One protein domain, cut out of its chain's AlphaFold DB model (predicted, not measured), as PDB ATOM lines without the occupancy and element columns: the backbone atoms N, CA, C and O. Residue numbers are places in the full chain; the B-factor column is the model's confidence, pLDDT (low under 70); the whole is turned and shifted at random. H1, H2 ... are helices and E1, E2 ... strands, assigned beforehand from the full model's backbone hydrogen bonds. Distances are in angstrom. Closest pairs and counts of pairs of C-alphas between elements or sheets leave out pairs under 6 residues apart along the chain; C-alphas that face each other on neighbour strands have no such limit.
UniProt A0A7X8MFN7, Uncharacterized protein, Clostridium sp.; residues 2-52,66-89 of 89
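Overview. This is residues 2 to 52 and 66 to 89 of the 89 residues of an uncharacterized protein of Clostridium sp. (UniProt A0A7X8MFN7). This domain has little regular structure: a small antiparallel sheet, hairpin E1 and E2 plus E3, with short helices H1 and H2 at its margins and long unnamed stretches around it. Of 75 printed residues, 25 are in named elements, in chain order E1, E2, H1, E3, H2; the class is mixed. The whole is compact, radius of gyration of the C-alphas 11.5 A, spanning 34 by 29 by 19 A.

Along the chain. Find C-alpha 18 at (36.129, -24.560, -37.058), where E1, residues 18 to 21, begins its 10.1 A. E2, residues 24 to 28, covers 13.3 A; E3, residues 41 to 45, 12.5 A; H1, residues 30 to 36, 9.7 A. H2, residues 85 to 88, 5.4 A, ends at (27.244, -24.060, -30.556).

Arrangement. Look between E1 and E2: N 19 and O 26 are within hydrogen-bond range, 2.8 A. For E2 and E3, N 43 and O 27 are, at 2.9 A. H1 only grazes the sheet; its closest C-alphas with E3 are Ser 33 and Val 41, 5.0 A. H2 is on the sheet, over none of its strands. Every O i to N i+4 pair in H1 is within range; H2 is too short for one.

Size, cuts and confidence. Across the cut, residues 53 to 65, C-alphas 52 and 66 are 15.1 A apart. pLDDT is under 70 in 18 residues, among them 73 to 80.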
ATOM      1  N   LYS A   2      23.842 -22.179 -56.545       53.62
ATOM      2  CA  LYS A   2      23.540 -21.564 -55.238       53.62
ATOM      3  C   LYS A   2      24.272 -22.350 -54.150       53.62
ATOM      4  O   LYS A   2      23.870 -23.467 -53.836       53.62
ATOM      5  N   SER A   3      25.342 -21.781 -53.605       62.69
ATOM      6  CA  SER A   3      25.967 -22.287 -52.384       62.69
ATOM      7  C   SER A   3      24.934 -22.215 -51.264       62.69
ATOM      8  O   SER A   3      24.388 -21.145 -50.998       62.69
ATOM      9  N   LYS A   4      24.600 -23.352 -50.647       82.25
ATOM     10  CA  LYS A   4      23.728 -23.338 -49.471       82.25
ATOM     11  C   LYS A   4      24.517 -22.756 -48.302       82.25
ATOM     12  O   LYS A   4      25.639 -23.195 -48.056       82.25
ATOM     13  N   CYS A   5      23.938 -21.786 -47.609       88.69
ATOM     14  CA  CYS A   5      24.519 -21.181 -46.416       88.69
ATOM     15  C   CYS A   5      23.815 -21.708 -45.166       88.69
ATOM     16  O   CYS A   5      22.645 -22.081 -45.209       88.69
ATOM     17  N   CYS A   6      24.542 -21.744 -44.055       88.75
ATOM     18  CA  CYS A   6      23.994 -22.070 -42.753       88.75
ATOM     19  C   CYS A   6      23.027 -20.971 -42.310       88.75
ATOM     20  O   CYS A   6      23.402 -19.806 -42.289       88.75
ATOM     21  N   THR A   7      21.825 -21.328 -41.869       88.88
ATOM     22  CA  THR A   7      20.845 -20.361 -41.343       88.88
ATOM     23  C   THR A   7      21.261 -19.713 -40.017       88.88
ATOM     24  O   THR A   7      20.673 -18.718 -39.617       88.88
ATOM     25  N   ILE A   8      22.263 -20.270 -39.331       89.81
ATOM     26  CA  ILE A   8      22.691 -19.843 -37.991       89.81
ATOM     27  C   ILE A   8      23.917 -18.942 -38.036       89.81
ATOM     28  O   ILE A   8      23.948 -17.912 -37.367       89.81
ATOM     29  N   CYS A   9      24.944 -19.327 -38.795       86.50
ATOM     30  CA  CYS A   9      26.175 -18.544 -38.925       86.50
ATOM     31  C   CYS A   9      26.302 -17.832 -40.275       86.50
ATOM     32  O   CYS A   9      27.313 -17.179 -40.499       86.50
ATOM     33  N   GLU A  10      25.327 -17.996 -41.177       86.88
ATOM     34  CA  GLU A  10      25.266 -17.367 -42.511       86.88
ATOM     35  C   GLU A  10      26.451 -17.708 -43.428       86.88
ATOM     36  O   GLU A  10      26.606 -17.164 -44.520       86.88
ATOM     37  N   LYS A  11      27.273 -18.680 -43.021       87.75
ATOM     38  CA  LYS A  11      28.449 -19.133 -43.758       87.75
ATOM     39  C   LYS A  11      28.125 -20.268 -44.738       87.75
ATOM     40  O   LYS A  11      27.202 -21.046 -44.492       87.75
ATOM     41  N   PRO A  12      28.901 -20.403 -45.826       88.19
ATOM     42  CA  PRO A  12      28.726 -21.455 -46.829       88.19
ATOM     43  C   PRO A  12      28.895 -22.883 -46.269       88.19
ATOM     44  O   PRO A  12      29.970 -23.226 -45.777       88.19
ATOM     45  N   LEU A  13      27.878 -23.743 -46.450       86.69
ATOM     46  CA  LEU A  13      27.869 -25.157 -46.026       86.69
ATOM     47  C   LEU A  13      28.889 -26.022 -46.781       86.69
ATOM     48  O   LEU A  13      29.254 -27.098 -46.314       86.69
ATOM     49  N   ASN A  14      29.349 -25.566 -47.949       82.38
ATOM     50  CA  ASN A  14      30.370 -26.244 -48.748       82.38
ATOM     51  C   ASN A  14      31.801 -26.017 -48.228       82.38
ATOM     52  O   ASN A  14      32.738 -26.539 -48.826       82.38
ATOM     53  N   HIS A  15      31.984 -25.267 -47.140       83.25
ATOM     54  CA  HIS A  15      33.276 -25.073 -46.488       83.25
ATOM     55  C   HIS A  15      33.291 -25.686 -45.088       83.25
ATOM     56  O   HIS A  15      32.375 -25.480 -44.294       83.25
ATOM     57  N   SER A  16      34.376 -26.383 -44.748       82.62
ATOM     58  CA  SER A  16      34.629 -26.786 -43.364       82.62
ATOM     59  C   SER A  16      34.850 -25.545 -42.499       82.62
ATOM     60  O   SER A  16      35.658 -24.681 -42.844       82.62
ATOM     61  N   GLN A  17      34.162 -25.470 -41.369       87.56
ATOM     62  CA  GLN A  17      34.299 -24.417 -40.373       87.56
ATOM     63  C   GLN A  17      34.833 -25.001 -39.076       87.56
ATOM     64  O   GLN A  17      34.433 -26.084 -38.660       87.56
ATOM     65  N   TRP A  18      35.695 -24.248 -38.410       87.50
ATOM     66  CA  TRP A  18      36.129 -24.560 -37.058       87.50
ATOM     67  C   TRP A  18      35.292 -23.768 -36.065       87.50
ATOM     68  O   TRP A  18      34.961 -22.608 -36.308       87.50
ATOM     69  N   HIS A  19      34.937 -24.410 -34.962       87.19
ATOM     70  CA  HIS A  19      34.255 -23.783 -33.848       87.19
ATOM     71  C   HIS A  19      34.933 -24.223 -32.562       87.19
ATOM     72  O   HIS A  19      35.119 -25.412 -32.331       87.19
ATOM     73  N   GLU A  20      35.285 -23.278 -31.707       87.38
ATOM     74  CA  GLU A  20      35.798 -23.577 -30.377       87.38
ATOM     75  C   GLU A  20      34.732 -23.185 -29.356       87.38
ATOM     76  O   GLU A  20      34.161 -22.102 -29.440       87.38
ATOM     77  N   SER A  21      34.380 -24.093 -28.451       83.94
ATOM     78  CA  SER A  21      33.418 -23.821 -27.384       83.94
ATOM     79  C   SER A  21      33.861 -24.527 -26.110       83.94
ATOM     80  O   SER A  21      34.156 -25.722 -26.129       83.94
ATOM     81  N   LYS A  22      33.929 -23.790 -24.995       80.94
ATOM     82  CA  LYS A  22      34.328 -24.301 -23.667       80.94
ATOM     83  C   LYS A  22      35.629 -25.132 -23.681       80.94
ATOM     84  O   LYS A  22      35.651 -26.236 -23.144       80.94
ATOM     85  N   ASN A  23      36.698 -24.626 -24.306       82.44
ATOM     86  CA  ASN A  23      37.985 -25.329 -24.499       82.44
ATOM     87  C   ASN A  23      37.914 -26.623 -25.336       82.44
ATOM     88  O   ASN A  23      38.882 -27.379 -25.394       82.44
ATOM     89  N   LYS A  24      36.789 -26.898 -26.001       84.62
ATOM     90  CA  LYS A  24      36.661 -27.996 -26.961       84.62
ATOM     91  C   LYS A  24      36.650 -27.440 -28.372       84.62
ATOM     92  O   LYS A  24      35.956 -26.465 -28.658       84.62
ATOM     93  N   LYS A  25      37.401 -28.090 -29.256       86.81
ATOM     94  CA  LYS A  25      37.405 -27.785 -30.683       86.81
ATOM     95  C   LYS A  25      36.383 -28.665 -31.373       86.81
ATOM     96  O   LYS A  25      36.260 -29.850 -31.082       86.81
ATOM     97  N   TYR A  26      35.677 -28.069 -32.308       87.50
ATOM     98  CA  TYR A  26      34.719 -28.718 -33.169       87.50
ATOM     99  C   TYR A  26      35.038 -28.325 -34.600       87.50
ATOM    100  O   TYR A  26      35.433 -27.193 -34.886       87.50
ATOM    101  N   LYS A  27      34.849 -29.262 -35.517       87.19
ATOM    102  CA  LYS A  27      35.044 -29.021 -36.943       87.19
ATOM    103  C   LYS A  27      33.781 -29.434 -37.681       87.19
ATOM    104  O   LYS A  27      33.194 -30.471 -37.378       87.19
ATOM    105  N   SER A  28      33.322 -28.611 -38.616       88.25
ATOM    106  CA  SER A  28      32.183 -28.957 -39.454       88.25
ATOM    107  C   SER A  28      32.633 -29.779 -40.649       88.25
ATOM    108  O   SER A  28      33.641 -29.487 -41.297       88.25
ATOM    109  N   CYS A  29      31.873 -30.831 -40.940       87.12
ATOM    110  CA  CYS A  29      32.075 -31.596 -42.157       87.12
ATOM    111  C   CYS A  29      31.293 -30.913 -43.288       87.12
ATOM    112  O   CYS A  29      30.062 -30.824 -43.188       87.12
ATOM    113  N   PRO A  30      31.946 -30.453 -44.371       84.31
ATOM    114  CA  PRO A  30      31.254 -29.797 -45.478       84.31
ATOM    115  C   PRO A  30      30.303 -30.760 -46.198       84.31
ATOM    116  O   PRO A  30      29.264 -30.340 -46.690       84.31
ATOM    117  N   LYS A  31      30.601 -32.068 -46.197       84.88
ATOM    118  CA  LYS A  31      29.721 -33.093 -46.771       84.88
ATOM    119  C   LYS A  31      28.441 -33.262 -45.944       84.88
ATOM    120  O   LYS A  31      27.360 -33.072 -46.488       84.88
ATOM    121  N   CYS A  32      28.552 -33.475 -44.628       86.25
ATOM    122  CA  CYS A  32      27.379 -33.572 -43.745       86.25
ATOM    123  C   CYS A  32      26.562 -32.278 -43.719       86.25
ATOM    124  O   CYS A  32      25.336 -32.309 -43.695       86.25
ATOM    125  N   SER A  33      27.243 -31.132 -43.741       87.81
ATOM    126  CA  SER A  33      26.603 -29.817 -43.800       87.81
ATOM    127  C   SER A  33      25.850 -29.622 -45.118       87.81
ATOM    128  O   SER A  33      24.713 -29.160 -45.110       87.81
ATOM    129  N   ALA A  34      26.443 -30.017 -46.247       85.31
ATOM    130  CA  ALA A  34      25.791 -29.973 -47.550       85.31
ATOM    131  C   ALA A  34      24.591 -30.933 -47.641       85.31
ATOM    132  O   ALA A  34      23.554 -30.534 -48.173       85.31
ATOM    133  N   GLU A  35      24.705 -32.147 -47.089       85.12
ATOM    134  CA  GLU A  35      23.601 -33.116 -46.989       85.12
ATOM    135  C   GLU A  35      22.455 -32.579 -46.125       85.12
ATOM    136  O   GLU A  35      21.294 -32.659 -46.521       85.12
ATOM    137  N   ASN A  36      22.773 -31.962 -44.982       85.56
ATOM    138  CA  ASN A  36      21.781 -31.322 -44.119       85.56
ATOM    139  C   ASN A  36      21.111 -30.127 -44.820       85.56
ATOM    140  O   ASN A  36      19.909 -29.900 -44.695       85.56
ATOM    141  N   GLY A  37      21.888 -29.340 -45.571       82.94
ATOM    142  CA  GLY A  37      21.395 -28.282 -46.451       82.94
ATOM    143  C   GLY A  37      20.711 -27.099 -45.755       82.94
ATOM    144  O   GLY A  37      20.149 -26.253 -46.449       82.94
ATOM    145  N   LYS A  38      20.742 -27.045 -44.421       87.25
ATOM    146  CA  LYS A  38      20.158 -25.979 -43.592       87.25
ATOM    147  C   LYS A  38      21.197 -25.377 -42.649       87.25
ATOM    148  O   LYS A  38      21.340 -24.163 -42.568       87.25
ATOM    149  N   GLU A  39      21.968 -26.228 -41.975       90.81
ATOM    150  CA  GLU A  39      22.927 -25.823 -40.943       90.81
ATOM    151  C   GLU A  39      24.242 -26.600 -41.018       90.81
ATOM    152  O   GLU A  39      24.263 -27.733 -41.511       90.81
ATOM    153  N   HIS A  40      25.323 -26.009 -40.491       91.19
ATOM    154  CA  HIS A  40      26.591 -26.717 -40.327       91.19
ATOM    155  C   HIS A  40      26.462 -27.857 -39.326       91.19
ATOM    156  O   HIS A  40      25.941 -27.677 -38.225       91.19
ATOM    157  N   VAL A  41      27.001 -29.009 -39.716       90.00
ATOM    158  CA  VAL A  41      27.117 -30.186 -38.861       90.00
ATOM    159  C   VAL A  41      28.551 -30.259 -38.363       90.00
ATOM    160  O   VAL A  41      29.470 -30.591 -39.118       90.00
ATOM    161  N   TYR A  42      28.718 -29.897 -37.101       89.19
ATOM    162  CA  TYR A  42      29.949 -29.971 -36.341       89.19
ATOM    163  C   TYR A  42      30.086 -31.332 -35.677       89.19
ATOM    164  O   TYR A  42      29.109 -31.963 -35.282       89.19
ATOM    165  N   TYR A  43      31.328 -31.759 -35.531       86.69
ATOM    166  CA  TYR A  43      31.690 -32.888 -34.695       86.69
ATOM    167  C   TYR A  43      32.854 -32.488 -33.803       86.69
ATOM    168  O   TYR A  43      33.583 -31.542 -34.124       86.69
ATOM    169  N   ASP A  44      33.013 -33.182 -32.682       83.94
ATOM    170  CA  ASP A  44      34.157 -32.968 -31.808       83.94
ATOM    171  C   ASP A  44      35.474 -33.217 -32.560       83.94
ATOM    172  O   ASP A  44      35.617 -34.092 -33.413       83.94
ATOM    173  N   TYR A  45      36.450 -32.369 -32.287       76.44
ATOM    174  CA  TYR A  45      37.807 -32.556 -32.748       76.44
ATOM    175  C   TYR A  45      38.688 -32.753 -31.512       76.44
ATOM    176  O   TYR A  45      38.609 -31.940 -30.584       76.44
ATOM    177  N   PRO A  46      39.549 -33.783 -31.482       70.75
ATOM    178  CA  PRO A  46      39.928 -34.636 -32.613       70.75
ATOM    179  C   PRO A  46      39.220 -35.999 -32.736       70.75
ATOM    180  O   PRO A  46      39.479 -36.710 -33.707       70.75
ATOM    181  N   ASP A  47      38.355 -36.390 -31.801       67.94
ATOM    182  CA  ASP A  47      37.824 -37.762 -31.720       67.94
ATOM    183  C   ASP A  47      36.971 -38.147 -32.957       67.94
ATOM    184  O   ASP A  47      37.226 -39.171 -33.594       67.94
ATOM    185  N   SER A  48      36.107 -37.250 -33.445       67.25
ATOM    186  CA  SER A  48      35.249 -37.493 -34.622       67.25
ATOM    187  C   SER A  48      35.890 -37.269 -36.003       67.25
ATOM    188  O   SER A  48      35.304 -37.634 -37.032       67.25
ATOM    189  N   PHE A  49      37.070 -36.650 -36.070       70.12
ATOM    190  CA  PHE A  49      37.830 -36.459 -37.322       70.12
ATOM    191  C   PHE A  49      39.052 -37.375 -37.414       70.12
ATOM    192  O   PHE A  49      39.541 -37.637 -38.514       70.12
ATOM    193  N   GLY A  50      39.480 -37.911 -36.273       56.59
ATOM    194  CA  GLY A  50      40.681 -38.704 -36.119       56.59
ATOM    195  C   GLY A  50      41.900 -37.825 -35.861       56.59
ATOM    196  O   GLY A  50      42.518 -37.326 -36.790       56.59
ATOM    197  N   THR A  51      42.319 -37.739 -34.602       53.00
ATOM    198  CA  THR A  51      43.741 -37.905 -34.271       53.00
ATOM    199  C   THR A  51      43.820 -39.163 -33.432       53.00
ATOM    200  O   THR A  51      43.850 -39.120 -32.205       53.00
ATOM    201  N   THR A  52      43.712 -40.324 -34.069       46.97
ATOM    202  CA  THR A  52      43.897 -41.560 -33.317       46.97
ATOM    203  C   THR A  52      45.356 -41.575 -32.868       46.97
ATOM    204  O   THR A  52      46.242 -41.771 -33.694       46.97
ATOM    205  N   SER A  66      40.049 -33.198 -43.882       61.03
ATOM    206  CA  SER A  66      38.967 -32.239 -44.191       61.03
ATOM    207  C   SER A  66      37.553 -32.772 -43.924       61.03
ATOM    208  O   SER A  66      36.622 -31.982 -43.760       61.03
ATOM    209  N   TYR A  67      37.384 -34.094 -43.845       69.50
ATOM    210  CA  TYR A  67      36.093 -34.769 -43.669       69.50
ATOM    211  C   TYR A  67      36.084 -35.626 -42.398       69.50
ATOM    212  O   TYR A  67      37.117 -36.176 -42.014       69.50
ATOM    213  N   CYS A  68      34.915 -35.773 -41.768       75.88
ATOM    214  CA  CYS A  68      34.743 -36.640 -40.598       75.88
ATOM    215  C   CYS A  68      34.879 -38.129 -40.964       75.88
ATOM    216  O   CYS A  68      34.689 -38.520 -42.121       75.88
ATOM    217  N   VAL A  69      35.173 -38.977 -39.972       73.31
ATOM    218  CA  VAL A  69      35.402 -40.424 -40.159       73.31
ATOM    219  C   VAL A  69      34.298 -41.146 -40.968       73.31
ATOM    220  O   VAL A  69      34.654 -41.898 -41.881       73.31
ATOM    221  N   PRO A  70      32.981 -40.929 -40.743       71.06
ATOM    222  CA  PRO A  70      31.941 -41.593 -41.530       71.06
ATOM    223  C   PRO A  70      31.929 -41.117 -42.984       71.06
ATOM    224  O   PRO A  70      31.769 -41.929 -43.891       71.06
ATOM    225  N   CYS A  71      32.182 -39.829 -43.245       76.12
ATOM    226  CA  CYS A  71      32.296 -39.329 -44.616       76.12
ATOM    227  C   CYS A  71      33.518 -39.880 -45.359       76.12
ATOM    228  O   CYS A  71      33.496 -39.904 -46.591       76.12
ATOM    229  N   ARG A  72      34.547 -40.332 -44.630       70.88
ATOM    230  CA  ARG A  72      35.715 -41.040 -45.177       70.88
ATOM    231  C   ARG A  72      35.454 -42.529 -45.440       70.88
ATOM    232  O   ARG A  72      36.343 -43.201 -45.945       70.88
ATOM    233  N   GLY A  73      34.270 -43.053 -45.109       63.59
ATOM    234  CA  GLY A  73      33.910 -44.457 -45.336       63.59
ATOM    235  C   GLY A  73      34.558 -45.447 -44.363       63.59
ATOM    236  O   GLY A  73      34.472 -46.649 -44.579       63.59
ATOM    237  N   SER A  74      35.201 -44.958 -43.296       56.00
ATOM    238  CA  SER A  74      36.008 -45.783 -42.386       56.00
ATOM    239  C   SER A  74      35.470 -45.836 -40.949       56.00
ATOM    240  O   SER A  74      36.157 -46.348 -40.069       56.00
ATOM    241  N   GLY A  75      34.267 -45.314 -40.682       54.84
ATOM    242  CA  GLY A  75      33.683 -45.321 -39.338       54.84
ATOM    243  C   GLY A  75      32.163 -45.359 -39.321       54.84
ATOM    244  O   GLY A  75      31.494 -44.925 -40.258       54.84
ATOM    245  N   ASN A  76      31.630 -45.882 -38.221       54.25
ATOM    246  CA  ASN A  76      30.199 -45.972 -37.971       54.25
ATOM    247  C   ASN A  76      29.636 -44.584 -37.629       54.25
ATOM    248  O   ASN A  76      30.045 -43.963 -36.652       54.25
ATOM    249  N   ASN A  77      28.667 -44.109 -38.419       54.88
ATOM    250  CA  ASN A  77      27.978 -42.823 -38.223       54.88
ATOM    251  C   ASN A  77      27.257 -42.735 -36.855       54.88
ATOM    252  O   ASN A  77      27.025 -41.648 -36.338       54.88
ATOM    253  N   SER A  78      26.927 -43.880 -36.249       52.91
ATOM    254  CA  SER A  78      26.112 -43.958 -35.031       52.91
ATOM    255  C   SER A  78      26.821 -43.534 -33.742       52.91
ATOM    256  O   SER A  78      26.137 -43.264 -32.761       52.91
ATOM    257  N   THR A  79      28.154 -43.474 -33.715       57.59
ATOM    258  CA  THR A  79      28.902 -43.153 -32.484       57.59
ATOM    259  C   THR A  79      29.340 -41.695 -32.403       57.59
ATOM    260  O   THR A  79      29.669 -41.220 -31.321       57.59
ATOM    261  N   LEU A  80      29.347 -40.972 -33.527       69.25
ATOM    262  CA  LEU A  80      29.827 -39.596 -33.542       69.25
ATOM    263  C   LEU A  80      28.750 -38.635 -33.066       69.25
ATOM    264  O   LEU A  80      27.616 -38.627 -33.560       69.25
ATOM    265  N   LYS A  81      29.129 -37.757 -32.139       77.94
ATOM    266  CA  LYS A  81      28.231 -36.726 -31.648       77.94
ATOM    267  C   LYS A  81      28.134 -35.611 -32.687       77.94
ATOM    268  O   LYS A  81      28.953 -34.699 -32.728       77.94
ATOM    269  N   LYS A  82      27.114 -35.699 -33.544       84.56
ATOM    270  CA  LYS A  82      26.734 -34.611 -34.449       84.56
ATOM    271  C   LYS A  82      26.172 -33.447 -33.635       84.56
ATOM    272  O   LYS A  82      25.226 -33.617 -32.871       84.56
ATOM    273  N   ILE A  83      26.764 -32.278 -33.802       87.69
ATOM    274  CA  ILE A  83      26.376 -31.040 -33.137       87.69
ATOM    275  C   ILE A  83      26.009 -30.050 -34.234       87.69
ATOM    276  O   ILE A  83      26.761 -29.860 -35.188       87.69
ATOM    277  N   LEU A  84      24.831 -29.449 -34.151       89.94
ATOM    278  CA  LEU A  84      24.410 -28.463 -35.139       89.94
ATOM    279  C   LEU A  84      25.010 -27.098 -34.814       89.94
ATOM    280  O   LEU A  84      25.376 -26.811 -33.677       89.94
ATOM    281  N   CYS A  85      25.084 -26.231 -35.819       88.44
ATOM    282  CA  CYS A  85      25.505 -24.851 -35.611       88.44
ATOM    283  C   CYS A  85      24.652 -24.139 -34.549       88.44
ATOM    284  O   CYS A  85      25.198 -23.339 -33.796       88.44
ATOM    285  N   SER A  86      23.349 -24.446 -34.477       89.62
ATOM    286  CA  SER A  86      22.438 -23.939 -33.441       89.62
ATOM    287  C   SER A  86      22.842 -24.319 -32.014       89.62
ATOM    288  O   SER A  86      22.573 -23.557 -31.100       89.62
ATOM    289  N   ASP A  87      23.481 -25.474 -31.814       88.06
ATOM    290  CA  ASP A  87      23.891 -25.962 -30.485       88.06
ATOM    291  C   ASP A  87      25.179 -25.292 -29.975       88.06
ATOM    292  O   ASP A  87      25.513 -25.388 -28.795       88.06
ATOM    293  N   LEU A  88      25.950 -24.672 -30.874       81.62
ATOM    294  CA  LEU A  88      27.244 -24.060 -30.556       81.62
ATOM    295  C   LEU A  88      27.194 -22.530 -30.467       81.62
ATOM    296  O   LEU A  88      28.164 -21.944 -29.979       81.62
ATOM    297  N   LYS A  89      26.108 -21.907 -30.938       67.94
ATOM    298  CA  LYS A  89      25.889 -20.456 -30.900       67.94
ATOM    299  C   LYS A  89      25.194 -20.039 -29.607       67.94
ATOM    300  O   LYS A  89      25.528 -18.938 -29.122       67.94
TER     301      LYS A  89